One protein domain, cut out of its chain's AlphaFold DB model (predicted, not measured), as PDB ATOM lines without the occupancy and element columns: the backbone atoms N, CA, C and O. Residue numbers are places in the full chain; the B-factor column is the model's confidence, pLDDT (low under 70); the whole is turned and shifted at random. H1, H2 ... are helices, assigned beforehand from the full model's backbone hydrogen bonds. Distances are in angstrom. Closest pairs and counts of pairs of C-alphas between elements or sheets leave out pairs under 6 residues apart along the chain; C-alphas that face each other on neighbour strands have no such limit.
ATOM      1  N   LEU A  35     162.666 175.976 156.253       80.38
ATOM      2  CA  LEU A  35     163.611 175.452 155.274       80.38
ATOM      3  C   LEU A  35     163.878 176.497 154.195       80.38
ATOM      4  O   LEU A  35     162.959 177.196 153.763       80.38
ATOM      5  N   THR A  36     165.110 176.547 153.692       85.81
ATOM      6  CA  THR A  36     165.381 177.282 152.453       85.81
ATOM      7  C   THR A  36     164.651 176.619 151.281       85.81
ATOM      8  O   THR A  36     164.302 175.437 151.341       85.81
ATOM      9  N   ALA A  37     164.432 177.356 150.190       84.69
ATOM     10  CA  ALA A  37     163.764 176.815 149.002       84.69
ATOM     11  C   ALA A  37     164.458 175.546 148.463       84.69
ATOM     12  O   ALA A  37     163.788 174.580 148.101       84.69
ATOM     13  N   ASP A  38     165.793 175.517 148.496       85.12
ATOM     14  CA  ASP A  38     166.600 174.372 148.058       85.12
ATOM     15  C   ASP A  38     166.452 173.157 148.994       85.12
ATOM     16  O   ASP A  38     166.213 172.033 148.544       85.12
ATOM     17  N   GLN A  39     166.503 173.379 150.314       83.75
ATOM     18  CA  GLN A  39     166.267 172.326 151.307       83.75
ATOM     19  C   GLN A  39     164.847 171.761 151.188       83.75
ATOM     20  O   GLN A  39     164.652 170.546 151.240       83.75
ATOM     21  N   LYS A  40     163.858 172.641 150.998       82.62
ATOM     22  CA  LYS A  40     162.450 172.276 150.848       82.62
ATOM     23  C   LYS A  40     162.239 171.385 149.624       82.62
ATOM     24  O   LYS A  40     161.691 170.296 149.777       82.62
ATOM     25  N   ALA A  41     162.747 171.783 148.458       85.88
ATOM     26  CA  ALA A  41     162.616 171.012 147.221       85.88
ATOM     27  C   ALA A  41     163.222 169.599 147.339       85.88
ATOM     28  O   ALA A  41     162.635 168.613 146.881       85.88
ATOM     29  N   LYS A  42     164.375 169.471 148.012       86.50
ATOM     30  CA  LYS A  42     165.022 168.173 148.271       86.50
ATOM     31  C   LYS A  42     164.183 167.288 149.194       86.50
ATOM     32  O   LYS A  42     163.972 166.115 148.886       86.50
ATOM     33  N   ILE A  43     163.670 167.842 150.295       82.56
ATOM     34  CA  ILE A  43     162.820 167.101 151.238       82.56
ATOM     35  C   ILE A  43     161.511 166.669 150.563       82.56
ATOM     36  O   ILE A  43     161.128 165.513 150.716       82.56
ATOM     37  N   GLU A  44     160.857 167.540 149.787       81.00
ATOM     38  CA  GLU A  44     159.634 167.211 149.034       81.00
ATOM     39  C   GLU A  44     159.880 166.079 148.031       81.00
ATOM     40  O   GLU A  44     159.102 165.125 147.962       81.00
ATOM     41  N   THR A  45     161.015 166.122 147.327       85.81
ATOM     42  CA  THR A  45     161.431 165.053 146.408       85.81
ATOM     43  C   THR A  45     161.583 163.720 147.142       85.81
ATOM     44  O   THR A  45     160.992 162.714 146.749       85.81
ATOM     45  N   TRP A  46     162.321 163.687 148.256       84.00
ATOM     46  CA  TRP A  46     162.523 162.449 149.020       84.00
ATOM     47  C   TRP A  46     161.264 161.973 149.743       84.00
ATOM     48  O   TRP A  46     161.104 160.776 149.985       84.00
ATOM     49  N   GLN A  47     160.361 162.884 150.091       76.75
ATOM     50  CA  GLN A  47     159.055 162.544 150.635       76.75
ATOM     51  C   GLN A  47     158.192 161.858 149.573       76.75
ATOM     52  O   GLN A  47     157.582 160.828 149.863       76.75
ATOM     53  N   ALA A  48     158.182 162.371 148.340       78.50
ATOM     54  CA  ALA A  48     157.505 161.728 147.219       78.50
ATOM     55  C   ALA A  48     158.092 160.334 146.939       78.50
ATOM     56  O   ALA A  48     157.338 159.376 146.760       78.50
ATOM     57  N   GLU A  49     159.420 160.183 146.996       78.75
ATOM     58  CA  GLU A  49     160.084 158.875 146.896       78.75
ATOM     59  C   GLU A  49     159.687 157.929 148.034       78.75
ATOM     60  O   GLU A  49     159.353 156.772 147.778       78.75
ATOM     61  N   CYS A  50     159.664 158.416 149.281       76.75
ATOM     62  CA  CYS A  50     159.183 157.642 150.423       76.75
ATOM     63  C   CYS A  50     157.760 157.151 150.156       76.75
ATOM     64  O   CYS A  50     157.499 155.955 150.258       76.75
ATOM     65  N   MET A  51     156.845 158.048 149.774       74.06
ATOM     66  CA  MET A  51     155.435 157.719 149.548       74.06
ATOM     67  C   MET A  51     155.264 156.714 148.406       74.06
ATOM     68  O   MET A  51     154.494 155.758 148.539       74.06
ATOM     69  N   LYS A  52     156.034 156.875 147.323       75.50
ATOM     70  CA  LYS A  52     156.077 155.941 146.192       75.50
ATOM     71  C   LYS A  52     156.566 154.555 146.615       75.50
ATOM     72  O   LYS A  52     155.980 153.559 146.206       75.50
ATOM     73  N   ALA A  53     157.568 154.485 147.492       71.44
ATOM     74  CA  ALA A  53     158.054 153.242 148.095       71.44
ATOM     75  C   ALA A  53     157.117 152.677 149.186       71.44
ATOM     76  O   ALA A  53     157.440 151.677 149.825       71.44
ATOM     77  N   GLY A  54     155.968 153.315 149.444       69.81
ATOM     78  CA  GLY A  54     155.017 152.917 150.486       69.81
ATOM     79  C   GLY A  54     155.422 153.333 151.901       69.81
ATOM     80  O   GLY A  54     154.787 152.908 152.865       69.81
ATOM     81  N   CYS A  55     156.460 154.159 152.033       70.81
ATOM     82  CA  CYS A  55     157.040 154.624 153.285       70.81
ATOM     83  C   CYS A  55     157.284 153.491 154.288       70.81
ATOM     84  O   CYS A  55     156.894 153.552 155.455       70.81
ATOM     85  N   THR A  56     157.957 152.447 153.813       73.00
ATOM     86  CA  THR A  56     158.537 151.375 154.624       73.00
ATOM     87  C   THR A  56     159.554 151.901 155.646       73.00
ATOM     88  O   THR A  56     160.038 153.032 155.575       73.00
ATOM     89  N   LYS A  57     159.937 151.057 156.611       71.62
ATOM     90  CA  LYS A  57     160.969 151.383 157.612       71.62
ATOM     91  C   LYS A  57     162.295 151.807 156.957       71.62
ATOM     92  O   LYS A  57     162.932 152.748 157.425       71.62
ATOM     93  N   GLU A  58     162.673 151.150 155.862       77.38
ATOM     94  CA  GLU A  58     163.893 151.444 155.100       77.38
ATOM     95  C   GLU A  58     163.805 152.763 154.340       77.38
ATOM     96  O   GLU A  58     164.692 153.602 154.491       77.38
ATOM     97  N   SER A  59     162.723 153.002 153.592       75.12
ATOM     98  CA  SER A  59     162.547 154.268 152.859       75.12
ATOM     99  C   SER A  59     162.453 155.470 153.806       75.12
ATOM    100  O   SER A  59     163.052 156.508 153.538       75.12
ATOM    101  N   ARG A  60     161.826 155.314 154.981       73.56
ATOM    102  CA  ARG A  60     161.839 156.337 156.043       73.56
ATOM    103  C   ARG A  60     163.236 156.563 156.628       73.56
ATOM    104  O   ARG A  60     163.605 157.704 156.899       73.56
ATOM    105  N   LYS A  61     164.024 155.500 156.836       79.69
ATOM    106  CA  LYS A  61     165.413 155.616 157.315       79.69
ATOM    107  C   LYS A  61     166.277 156.357 156.294       79.69
ATOM    108  O   LYS A  61     167.018 157.254 156.691       79.69
ATOM    109  N   MET A  62     166.142 156.032 155.008       82.62
ATOM    110  CA  MET A  62     166.832 156.737 153.923       82.62
ATOM    111  C   MET A  62     166.407 158.204 153.843       82.62
ATOM    112  O   MET A  62     167.273 159.073 153.793       82.62
ATOM    113  N   PHE A  63     165.104 158.495 153.922       82.50
ATOM    114  CA  PHE A  63     164.580 159.863 153.976       82.50
ATOM    115  C   PHE A  63     165.225 160.672 155.109       82.50
ATOM    116  O   PHE A  63     165.772 161.744 154.867       82.50
ATOM    117  N   LEU A  64     165.238 160.138 156.336       80.88
ATOM    118  CA  LEU A  64     165.844 160.816 157.486       80.88
ATOM    119  C   LEU A  64     167.366 160.955 157.355       80.88
ATOM    120  O   LEU A  64     167.919 161.971 157.769       80.88
ATOM    121  N   GLN A  65     168.063 159.969 156.788       86.12
ATOM    122  CA  GLN A  65     169.504 160.088 156.550       86.12
ATOM    123  C   GLN A  65     169.828 161.176 155.527       86.12
ATOM    124  O   GLN A  65     170.721 161.985 155.775       86.12
ATOM    125  N   ARG A  66     169.081 161.238 154.420       86.88
ATOM    126  CA  ARG A  66     169.248 162.289 153.410       86.88
ATOM    127  C   ARG A  66     168.884 163.664 153.967       86.88
ATOM    128  O   ARG A  66     169.653 164.606 153.800       86.88
ATOM    129  N   ALA A  67     167.788 163.755 154.722       84.38
ATOM    130  CA  ALA A  67     167.392 164.971 155.421       84.38
ATOM    131  C   ALA A  67     168.481 165.455 156.385       84.38
ATOM    132  O   ALA A  67     168.814 166.629 156.366       84.38
ATOM    133  N   ARG A  68     169.108 164.568 157.165       84.81
ATOM    134  CA  ARG A  68     170.210 164.936 158.071       84.81
ATOM    135  C   ARG A  68     171.435 165.511 157.347       84.81
ATOM    136  O   ARG A  68     172.161 166.292 157.945       84.81
ATOM    137  N   GLY A  69     171.686 165.109 156.101       87.69
ATOM    138  CA  GLY A  69     172.805 165.629 155.306       87.69
ATOM    139  C   GLY A  69     172.559 167.014 154.702       87.69
ATOM    140  O   GLY A  69     173.511 167.670 154.295       87.69
ATOM    141  N   VAL A  70     171.298 167.454 154.630       88.31
ATOM    142  CA  VAL A  70     170.897 168.724 153.991       88.31
ATOM    143  C   VAL A  70     170.313 169.728 154.983       88.31
ATOM    144  O   VAL A  70     170.431 170.938 154.785       88.31
ATOM    145  N   LEU A  71     169.685 169.243 156.049       85.31
ATOM    146  CA  LEU A  71     169.135 170.051 157.125       85.31
ATOM    147  C   LEU A  71     170.183 170.305 158.204       85.31
ATOM    148  O   LEU A  71     170.974 169.425 158.545       85.31
ATOM    149  N   SER A  72     170.114 171.485 158.816       86.50
ATOM    150  CA  SER A  72     170.831 171.766 160.059       86.50
ATOM    151  C   SER A  72     170.322 170.866 161.191       86.50
ATOM    152  O   SER A  72     169.210 170.334 161.135       86.50
ATOM    153  N   ALA A  73     171.115 170.714 162.255       86.06
ATOM    154  CA  ALA A  73     170.752 169.875 163.398       86.06
ATOM    155  C   ALA A  73     169.382 170.251 164.001       86.06
ATOM    156  O   ALA A  73     168.581 169.356 164.278       86.06
ATOM    157  N   ASP A  74     169.083 171.549 164.115       85.06
ATOM    158  CA  ASP A  74     167.804 172.056 164.631       85.06
ATOM    159  C   ASP A  74     166.622 171.732 163.713       85.06
ATOM    160  O   ASP A  74     165.604 171.199 164.160       85.06
ATOM    161  N   GLN A  75     166.777 171.966 162.407       83.25
ATOM    162  CA  GLN A  75     165.766 171.631 161.401       83.25
ATOM    163  C   GLN A  75     165.507 170.118 161.381       83.25
ATOM    164  O   GLN A  75     164.366 169.660 161.353       83.25
ATOM    165  N   PHE A  76     166.561 169.305 161.467       83.62
ATOM    166  CA  PHE A  76     166.424 167.855 161.528       83.62
ATOM    167  C   PHE A  76     165.753 167.382 162.828       83.62
ATOM    168  O   PHE A  76     164.937 166.454 162.809       83.62
ATOM    169  N   ALA A  77     166.053 168.019 163.962       84.56
ATOM    170  CA  ALA A  77     165.402 167.730 165.236       84.56
ATOM    171  C   ALA A  77     163.903 168.062 165.190       84.56
ATOM    172  O   ALA A  77     163.085 167.238 165.611       84.56
ATOM    173  N   GLN A  78     163.533 169.206 164.608       80.19
ATOM    174  CA  GLN A  78     162.138 169.578 164.366       80.19
ATOM    175  C   GLN A  78     161.442 168.579 163.436       80.19
ATOM    176  O   GLN A  78     160.342 168.127 163.750       80.19
ATOM    177  N   LEU A  79     162.099 168.151 162.353       79.06
ATOM    178  CA  LEU A  79     161.561 167.183 161.393       79.06
ATOM    179  C   LEU A  79     161.234 165.867 162.112       79.06
ATOM    180  O   LEU A  79     160.127 165.337 162.025       79.06
ATOM    181  N   LYS A  80     162.184 165.381 162.918       76.56
ATOM    182  CA  LYS A  80     162.033 164.172 163.735       76.56
ATOM    183  C   LYS A  80     160.939 164.321 164.796       76.56
ATOM    184  O   LYS A  80     160.216 163.360 165.062       76.56
ATOM    185  N   ALA A  81     160.806 165.499 165.404       77.06
ATOM    186  CA  ALA A  81     159.763 165.793 166.383       77.06
ATOM    187  C   ALA A  81     158.370 165.812 165.739       77.06
ATOM    188  O   ALA A  81     157.432 165.250 166.303       77.06
ATOM    189  N   GLN A  82     158.237 166.377 164.539       71.75
ATOM    190  CA  GLN A  82     156.979 166.377 163.793       71.75
ATOM    191  C   GLN A  82     156.555 164.978 163.373       71.75
ATOM    192  O   GLN A  82     155.409 164.602 163.601       71.75
ATOM    193  N   CYS A  83     157.499 164.167 162.900       70.12
ATOM    194  CA  CYS A  83     157.257 162.757 162.619       70.12
ATOM    195  C   CYS A  83     156.823 161.938 163.844       70.12
ATOM    196  O   CYS A  83     156.156 160.914 163.709       70.12
ATOM    197  N   LYS A  84     157.243 162.346 165.049       63.59
ATOM    198  CA  LYS A  84     156.768 161.753 166.306       63.59
ATOM    199  C   LYS A  84     155.385 162.284 166.699       63.59
ATOM    200  O   LYS A  84     154.593 161.505 167.221       63.59
ATOM    201  N   LYS A  85     155.097 163.570 166.453       58.31
ATOM    202  CA  LYS A  85     153.825 164.231 166.797       58.31
ATOM    203  C   LYS A  85     152.647 163.755 165.948       58.31
ATOM    204  O   LYS A  85     151.572 163.529 166.498       58.31
ATOM    205  N   THR A  86     152.840 163.543 164.646       52.59
ATOM    206  CA  THR A  86     151.801 162.992 163.753       52.59
ATOM    207  C   THR A  86     151.383 161.569 164.133       52.59
ATOM    208  O   THR A  86     150.281 161.146 163.804       52.59
ATOM    209  N   ALA A  87     152.210 160.851 164.901       49.84
ATOM    210  CA  ALA A  87     151.843 159.562 165.476       49.84
ATOM    211  C   ALA A  87     150.999 159.661 166.756       49.84
ATOM    212  O   ALA A  87     150.232 158.752 167.039       49.84
TER     213      ALA A  87
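What this domain is: This is residues 35 to 87 of the 94 residues of an uncharacterized protein of Verrucomicrobia bacterium (UniProt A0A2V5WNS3). Two helices, H1 and H2, lie side by side as a helical hairpin, and a third helix, H3, folds back beyond H2 and splays away from it. The three centres make a triangle, and the last part of H3, residues 81 to 87, sticks out free. The printed part has 53 residues, with three named helices in the order H1, H2, H3 and no named strand, and its class is all helix. It is compact, with a radius of gyration of the C-alphas of 10.6 A, and its C-alphas span 26 by 23 by 16 A.

Where its parts are: H1, residues 37 to 52, begins at C-alpha 37 at (163.764, 176.815, 149.002) and is 22.4 A long from first to last C-alpha. H2, residues 57 to 70, measures 20.3 A and begins at C-alpha 57 at (160.969, 151.383, 157.612). H3, residues 73 to 87, measures 21.6 A and ends at C-alpha 87 at (151.843, 159.562, 165.476).

How they stand to each other: H1 and H2 touch as a helical hairpin and run opposite ways at a shallow tilt of 9 degrees. Their closest C-alphas are those of Cys 50 and Ser 59, 5.4 A apart. H2 and H3 are close but not clearly touching, and their closest C-alphas are those of Arg 68 and Phe 76, 5.9 A apart. They run opposite ways at a shallow tilt of 29 degrees. H1 and H3 are apart. In H1 and H2 every O i to N i+4 pair is within hydrogen-bond range; in H3 10 of 11 are.

The domain as a whole: The C-alphas farthest apart are those of Asp 38 and Ala 87, at 27.2 A. The printed part has no cut, and the links from H1 to H2 and from H2 to H3 are both tight. The mean pLDDT of the printed part is 78.7; residue 54 and residues 84 to 87 are under 70.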